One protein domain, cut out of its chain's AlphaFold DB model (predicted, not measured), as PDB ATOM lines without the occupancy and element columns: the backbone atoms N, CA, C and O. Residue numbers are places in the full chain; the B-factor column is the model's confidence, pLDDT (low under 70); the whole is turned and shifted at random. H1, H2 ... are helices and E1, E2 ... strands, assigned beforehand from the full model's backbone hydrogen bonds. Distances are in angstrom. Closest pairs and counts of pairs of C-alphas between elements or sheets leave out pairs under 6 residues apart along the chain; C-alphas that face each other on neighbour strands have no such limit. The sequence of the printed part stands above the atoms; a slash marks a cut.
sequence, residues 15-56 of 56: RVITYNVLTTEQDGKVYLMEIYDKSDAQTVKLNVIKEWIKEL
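What this domain is: This is residues 15 to 56 of the 56 residues of an uncharacterized protein of Chlamydia trachomatis (UniProt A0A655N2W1). A long, narrow hairpin of two antiparallel strands, E1 and E2, makes the longest axis, and one short helix, H1, is set off to one side of it across a gap. After E2 the chain folds back through residues 38 to 45, which bring H1 alongside the hairpin. The printed part has 42 residues, with two named strands and one named helix in the order E1, E2, H1; the class is mixed, helices and strands. The whole is loose, with a radius of gyration of the C-alphas of 12.4 A, and elongated, spanning 36 by 20 by 11 A.

How they stand to each other: The sheet has two strands, E1 of residues 15 to 22 and E2 of residues 28 to 37, which form a hairpin with a tight link of 5 residues. They are antiparallel, with 168 degrees between their N-to-C directions. The C-alphas of Leu 22 and Gly 28 face each other at 4.3 A, and those of Arg 15 and Tyr 36 at 5.5 A. N 21 and O 29, at 2.8 A, and N 17 and O 34, at 2.9 A, are within hydrogen-bond range. H1, residues 46 to 54, follows E2 after a short link of 8 residues. E1 and H1 are apart, but only just, their closest C-alphas being 8.5 A from each other. In H1 every O i to N i+4 pair is within hydrogen-bond range.

Where its parts are: E2 is the longest strand, with 10 residues and 26.9 A from first to last C-alpha. E1 measures 22.3 A and begins at C-alpha 15, (24.646, 2.127, -16.104). H1 measures 12.7 A and ends at C-alpha 54, (3.603, 0.331, -21.827).

The domain as a whole: The two C-alphas farthest apart are those of Thr 24 and Ser 39, at 37.0 A. The printed part has no cut and no long link, and it ends at residue 56, the chain's last. The mean pLDDT of the printed part is 85.7, and residue 56 is under 70.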
ATOM      1  N   ARG A  15      25.906   1.405 -16.232       86.31
ATOM      2  CA  ARG A  15      24.646   2.127 -16.104       86.31
ATOM      3  C   ARG A  15      23.556   1.129 -15.712       86.31
ATOM      4  O   ARG A  15      23.525   0.014 -16.227       86.31
ATOM      5  N   VAL A  16      22.706   1.536 -14.774       88.56
ATOM      6  CA  VAL A  16      21.568   0.758 -14.270       88.56
ATOM      7  C   VAL A  16      20.323   1.609 -14.464       88.56
ATOM      8  O   VAL A  16      20.313   2.769 -14.051       88.56
ATOM      9  N   ILE A  17      19.302   1.051 -15.105       89.56
ATOM     10  CA  ILE A  17      18.009   1.699 -15.325       89.56
ATOM     11  C   ILE A  17      16.974   0.980 -14.463       89.56
ATOM     12  O   ILE A  17      16.782  -0.231 -14.598       89.56
ATOM     13  N   THR A  18      16.302   1.726 -13.586       91.38
ATOM     14  CA  THR A  18      15.236   1.205 -12.723       91.38
ATOM     15  C   THR A  18      13.920   1.940 -12.948       91.38
ATOM     16  O   THR A  18      13.900   3.117 -13.311       91.38
ATOM     17  N   TYR A  19      12.819   1.236 -12.700       88.25
ATOM     18  CA  TYR A  19      11.472   1.790 -12.637       88.25
ATOM     19  C   TYR A  19      10.938   1.643 -11.211       88.25
ATOM     20  O   TYR A  19      10.881   0.540 -10.670       88.25
ATOM     21  N   ASN A  20      10.588   2.768 -10.589       90.31
ATOM     22  CA  ASN A  20      10.142   2.809  -9.200       90.31
ATOM     23  C   ASN A  20       8.622   2.984  -9.154       90.31
ATOM     24  O   ASN A  20       8.094   3.932  -9.732       90.31
ATOM     25  N   VAL A  21       7.943   2.105  -8.424       89.06
ATOM     26  CA  VAL A  21       6.505   2.188  -8.157       89.06
ATOM     27  C   VAL A  21       6.312   2.499  -6.683       89.06
ATOM     28  O   VAL A  21       6.634   1.674  -5.832       89.06
ATOM     29  N   LEU A  22       5.780   3.680  -6.381       90.25
ATOM     30  CA  LEU A  22       5.348   4.040  -5.033       90.25
ATOM     31  C   LEU A  22       3.942   3.480  -4.827       90.25
ATOM     32  O   LEU A  22       3.005   3.901  -5.504       90.25
ATOM     33  N   THR A  23       3.806   2.497  -3.942       86.06
ATOM     34  CA  THR A  23       2.503   1.901  -3.617       86.06
ATOM     35  C   THR A  23       1.825   2.644  -2.472       86.06
ATOM     36  O   THR A  23       0.604   2.763  -2.467       86.06
ATOM     37  N   THR A  24       2.607   3.181  -1.534       91.25
ATOM     38  CA  THR A  24       2.175   4.093  -0.462       91.25
ATOM     39  C   THR A  24       3.310   5.091  -0.173       91.25
ATOM     40  O   THR A  24       4.356   5.042  -0.816       91.25
ATOM     41  N   GLU A  25       3.140   6.003   0.792       86.12
ATOM     42  CA  GLU A  25       4.239   6.884   1.231       86.12
ATOM     43  C   GLU A  25       5.417   6.116   1.854       86.12
ATOM     44  O   GLU A  25       6.548   6.596   1.827       86.12
ATOM     45  N   GLN A  26       5.155   4.933   2.419       90.31
ATOM     46  CA  GLN A  26       6.140   4.129   3.150       90.31
ATOM     47  C   GLN A  26       6.564   2.869   2.385       90.31
ATOM     48  O   GLN A  26       7.617   2.310   2.684       90.31
ATOM     49  N   ASP A  27       5.795   2.462   1.369       91.75
ATOM     50  CA  ASP A  27       6.050   1.267   0.570       91.75
ATOM     51  C   ASP A  27       6.247   1.594  -0.908       91.75
ATOM     52  O   ASP A  27       5.492   2.347  -1.533       91.75
ATOM     53  N   GLY A  28       7.214   0.913  -1.512       90.62
ATOM     54  CA  GLY A  28       7.420   0.944  -2.947       90.62
ATOM     55  C   GLY A  28       8.123  -0.302  -3.457       90.62
ATOM     56  O   GLY A  28       8.708  -1.080  -2.702       90.62
ATOM     57  N   LYS A  29       8.064  -0.490  -4.771       90.44
ATOM     58  CA  LYS A  29       8.776  -1.539  -5.497       90.44
ATOM     59  C   LYS A  29       9.766  -0.904  -6.459       90.44
ATOM     60  O   LYS A  29       9.444   0.066  -7.142       90.44
ATOM     61  N   VAL A  30      10.960  -1.480  -6.527       91.75
ATOM     62  CA  VAL A  30      11.997  -1.098  -7.488       91.75
ATOM     63  C   VAL A  30      12.155  -2.242  -8.475       91.75
ATOM     64  O   VAL A  30      12.521  -3.351  -8.088       91.75
ATOM     65  N   TYR A  31      11.886  -1.968  -9.745       88.94
ATOM     66  CA  TYR A  31      12.088  -2.911 -10.834       88.94
ATOM     67  C   TYR A  31      13.384  -2.570 -11.560       88.94
ATOM     68  O   TYR A  31      13.585  -1.435 -11.998       88.94
ATOM     69  N   LEU A  32      14.274  -3.552 -11.691       90.19
ATOM     70  CA  LEU A  32      15.424  -3.446 -12.579       90.19
ATOM     71  C   LEU A  32      14.933  -3.632 -14.016       90.19
ATOM     72  O   LEU A  32      14.421  -4.700 -14.339       90.19
ATOM     73  N   MET A  33      15.097  -2.614 -14.859       87.62
ATOM     74  CA  MET A  33      14.726  -2.713 -16.272       87.62
ATOM     75  C   MET A  33      15.906  -3.159 -17.129       87.62
ATOM     76  O   MET A  33      15.780  -4.091 -17.912       87.62
ATOM     77  N   GLU A  34      17.069  -2.523 -16.962       87.12
ATOM     78  CA  GLU A  34      18.259  -2.866 -17.744       87.12
ATOM     79  C   GLU A  34      19.560  -2.511 -17.012       87.12
ATOM     80  O   GLU A  34      19.626  -1.568 -16.216       87.12
ATOM     81  N   ILE A  35      20.620  -3.262 -17.313       88.00
ATOM     82  CA  ILE A  35      21.991  -2.993 -16.883       88.00
ATOM     83  C   ILE A  35      22.955  -3.198 -18.054       88.00
ATOM     84  O   ILE A  35      22.902  -4.220 -18.732       88.00
ATOM     85  N   TYR A  36      23.865  -2.248 -18.271       84.88
ATOM     86  CA  TYR A  36      24.859  -2.322 -19.350       84.88
ATOM     87  C   TYR A  36      26.184  -1.645 -18.970       84.88
ATOM     88  O   TYR A  36      26.245  -0.833 -18.039       84.88
ATOM     89  N   ASP A  37      27.285  -1.996 -19.647       83.25
ATOM     90  CA  ASP A  37      28.580  -1.341 -19.436       83.25
ATOM     91  C   ASP A  37      28.541   0.111 -19.918       83.25
ATOM     92  O   ASP A  37      27.894   0.448 -20.909       83.25
ATOM     93  N   LYS A  38      29.288   0.999 -19.254       80.75
ATOM     94  CA  LYS A  38      29.422   2.376 -19.720       80.75
ATOM     95  C   LYS A  38      29.978   2.473 -21.152       80.75
ATOM     96  O   LYS A  38      29.662   3.443 -21.844       80.75
ATOM     97  N   SER A  39      30.801   1.508 -21.557       83.38
ATOM     98  CA  SER A  39      31.427   1.413 -22.879       83.38
ATOM     99  C   SER A  39      30.498   0.902 -23.983       83.38
ATOM    100  O   SER A  39      30.714   1.274 -25.133       83.38
ATOM    101  N   ASP A  40      29.448   0.144 -23.655       83.62
ATOM    102  CA  ASP A  40      28.563  -0.466 -24.660       83.62
ATOM    103  C   ASP A  40      27.673   0.576 -25.358       83.62
ATOM    104  O   ASP A  40      27.414   0.492 -26.557       83.62
ATOM    105  N   ALA A  41      27.220   1.596 -24.622       82.94
ATOM    106  CA  ALA A  41      26.395   2.674 -25.164       82.94
ATOM    107  C   ALA A  41      26.572   3.980 -24.379       82.94
ATOM    108  O   ALA A  41      26.677   3.977 -23.153       82.94
ATOM    109  N   GLN A  42      26.553   5.130 -25.064       82.31
ATOM    110  CA  GLN A  42      26.665   6.445 -24.409       82.31
ATOM    111  C   GLN A  42      25.354   6.914 -23.769       82.31
ATOM    112  O   GLN A  42      25.374   7.516 -22.694       82.31
ATOM    113  N   THR A  43      24.226   6.628 -24.418       81.12
ATOM    114  CA  THR A  43      22.890   7.072 -24.012       81.12
ATOM    115  C   THR A  43      21.848   6.008 -24.340       81.12
ATOM    116  O   THR A  43      22.071   5.168 -25.210       81.12
ATOM    117  N   VAL A  44      20.710   6.069 -23.656       80.75
ATOM    118  CA  VAL A  44      19.539   5.226 -23.904       80.75
ATOM    119  C   VAL A  44      18.482   6.036 -24.658       80.75
ATOM    120  O   VAL A  44      18.272   7.220 -24.386       80.75
ATOM    121  N   LYS A  45      17.811   5.423 -25.638       81.75
ATOM    122  CA  LYS A  45      16.743   6.093 -26.391       81.75
ATOM    123  C   LYS A  45      15.465   6.109 -25.556       81.75
ATOM    124  O   LYS A  45      14.900   5.060 -25.270       81.75
ATOM    125  N   LEU A  46      14.964   7.304 -25.241       80.69
ATOM    126  CA  LEU A  46      13.766   7.478 -24.411       80.69
ATOM    127  C   LEU A  46      12.528   6.756 -24.970       80.69
ATOM    128  O   LEU A  46      11.694   6.289 -24.202       80.69
ATOM    129  N   ASN A  47      12.407   6.641 -26.294       86.62
ATOM    130  CA  ASN A  47      11.281   5.943 -26.920       86.62
ATOM    131  C   ASN A  47      11.257   4.447 -26.574       86.62
ATOM    132  O   ASN A  47      10.184   3.924 -26.311       86.62
ATOM    133  N   VAL A  48      12.426   3.802 -26.487       84.12
ATOM    134  CA  VAL A  48      12.544   2.380 -26.120       84.12
ATOM    135  C   VAL A  48      12.097   2.171 -24.672       84.12
ATOM    136  O   VAL A  48      11.290   1.296 -24.387       84.12
ATOM    137  N   ILE A  49      12.525   3.055 -23.764       83.31
ATOM    138  CA  ILE A  49      12.076   3.035 -22.362       83.31
ATOM    139  C   ILE A  49      10.553   3.193 -22.265       83.31
ATOM    140  O   ILE A  49       9.901   2.505 -21.484       83.31
ATOM    141  N   LYS A  50       9.971   4.103 -23.055       84.62
ATOM    142  CA  LYS A  50       8.518   4.319 -23.084       84.62
ATOM    143  C   LYS A  50       7.754   3.110 -23.621       84.62
ATOM    144  O   LYS A  50       6.611   2.926 -23.222       84.62
ATOM    145  N   GLU A  51       8.337   2.337 -24.532       86.88
ATOM    146  CA  GLU A  51       7.739   1.091 -25.018       86.88
ATOM    147  C   GLU A  51       7.732   0.024 -23.920       86.88
ATOM    148  O   GLU A  51       6.669  -0.518 -23.646       86.88
ATOM    149  N   TRP A  52       8.840  -0.175 -23.197       84.94
ATOM    150  CA  TRP A  52       8.891  -1.130 -22.077       84.94
ATOM    151  C   TRP A  52       7.870  -0.832 -20.981       84.94
ATOM    152  O   TRP A  52       7.227  -1.738 -20.468       84.94
ATOM    153  N   ILE A  53       7.688   0.447 -20.641       81.88
ATOM    154  CA  ILE A  53       6.730   0.853 -19.605       81.88
ATOM    155  C   ILE A  53       5.277   0.621 -20.046       81.88
ATOM    156  O   ILE A  53       4.420   0.433 -19.195       81.88
ATOM    157  N   LYS A  54       4.969   0.624 -21.350       84.38
ATOM    158  CA  LYS A  54       3.603   0.331 -21.827       84.38
ATOM    159  C   LYS A  54       3.213  -1.138 -21.671       84.38
ATOM    160  O   LYS A  54       2.024  -1.433 -21.711       84.38
ATOM    161  N   GLU A  55       4.192  -2.031 -21.573       73.38
ATOM    162  CA  GLU A  55       3.982  -3.477 -21.429       73.38
ATOM    163  C   GLU A  55       3.973  -3.938 -19.958       73.38
ATOM    164  O   GLU A  55       3.748  -5.120 -19.697       73.38
ATOM    165  N   LEU A  56       4.204  -3.016 -19.012       69.44
ATOM    166  CA  LEU A  56       4.126  -3.214 -17.557       69.44
ATOM    167  C   LEU A  56       2.717  -2.928 -17.021       69.44
ATOM    168  O   LEU A  56       2.296  -3.677 -16.110       69.44
TER     169      LEU A  56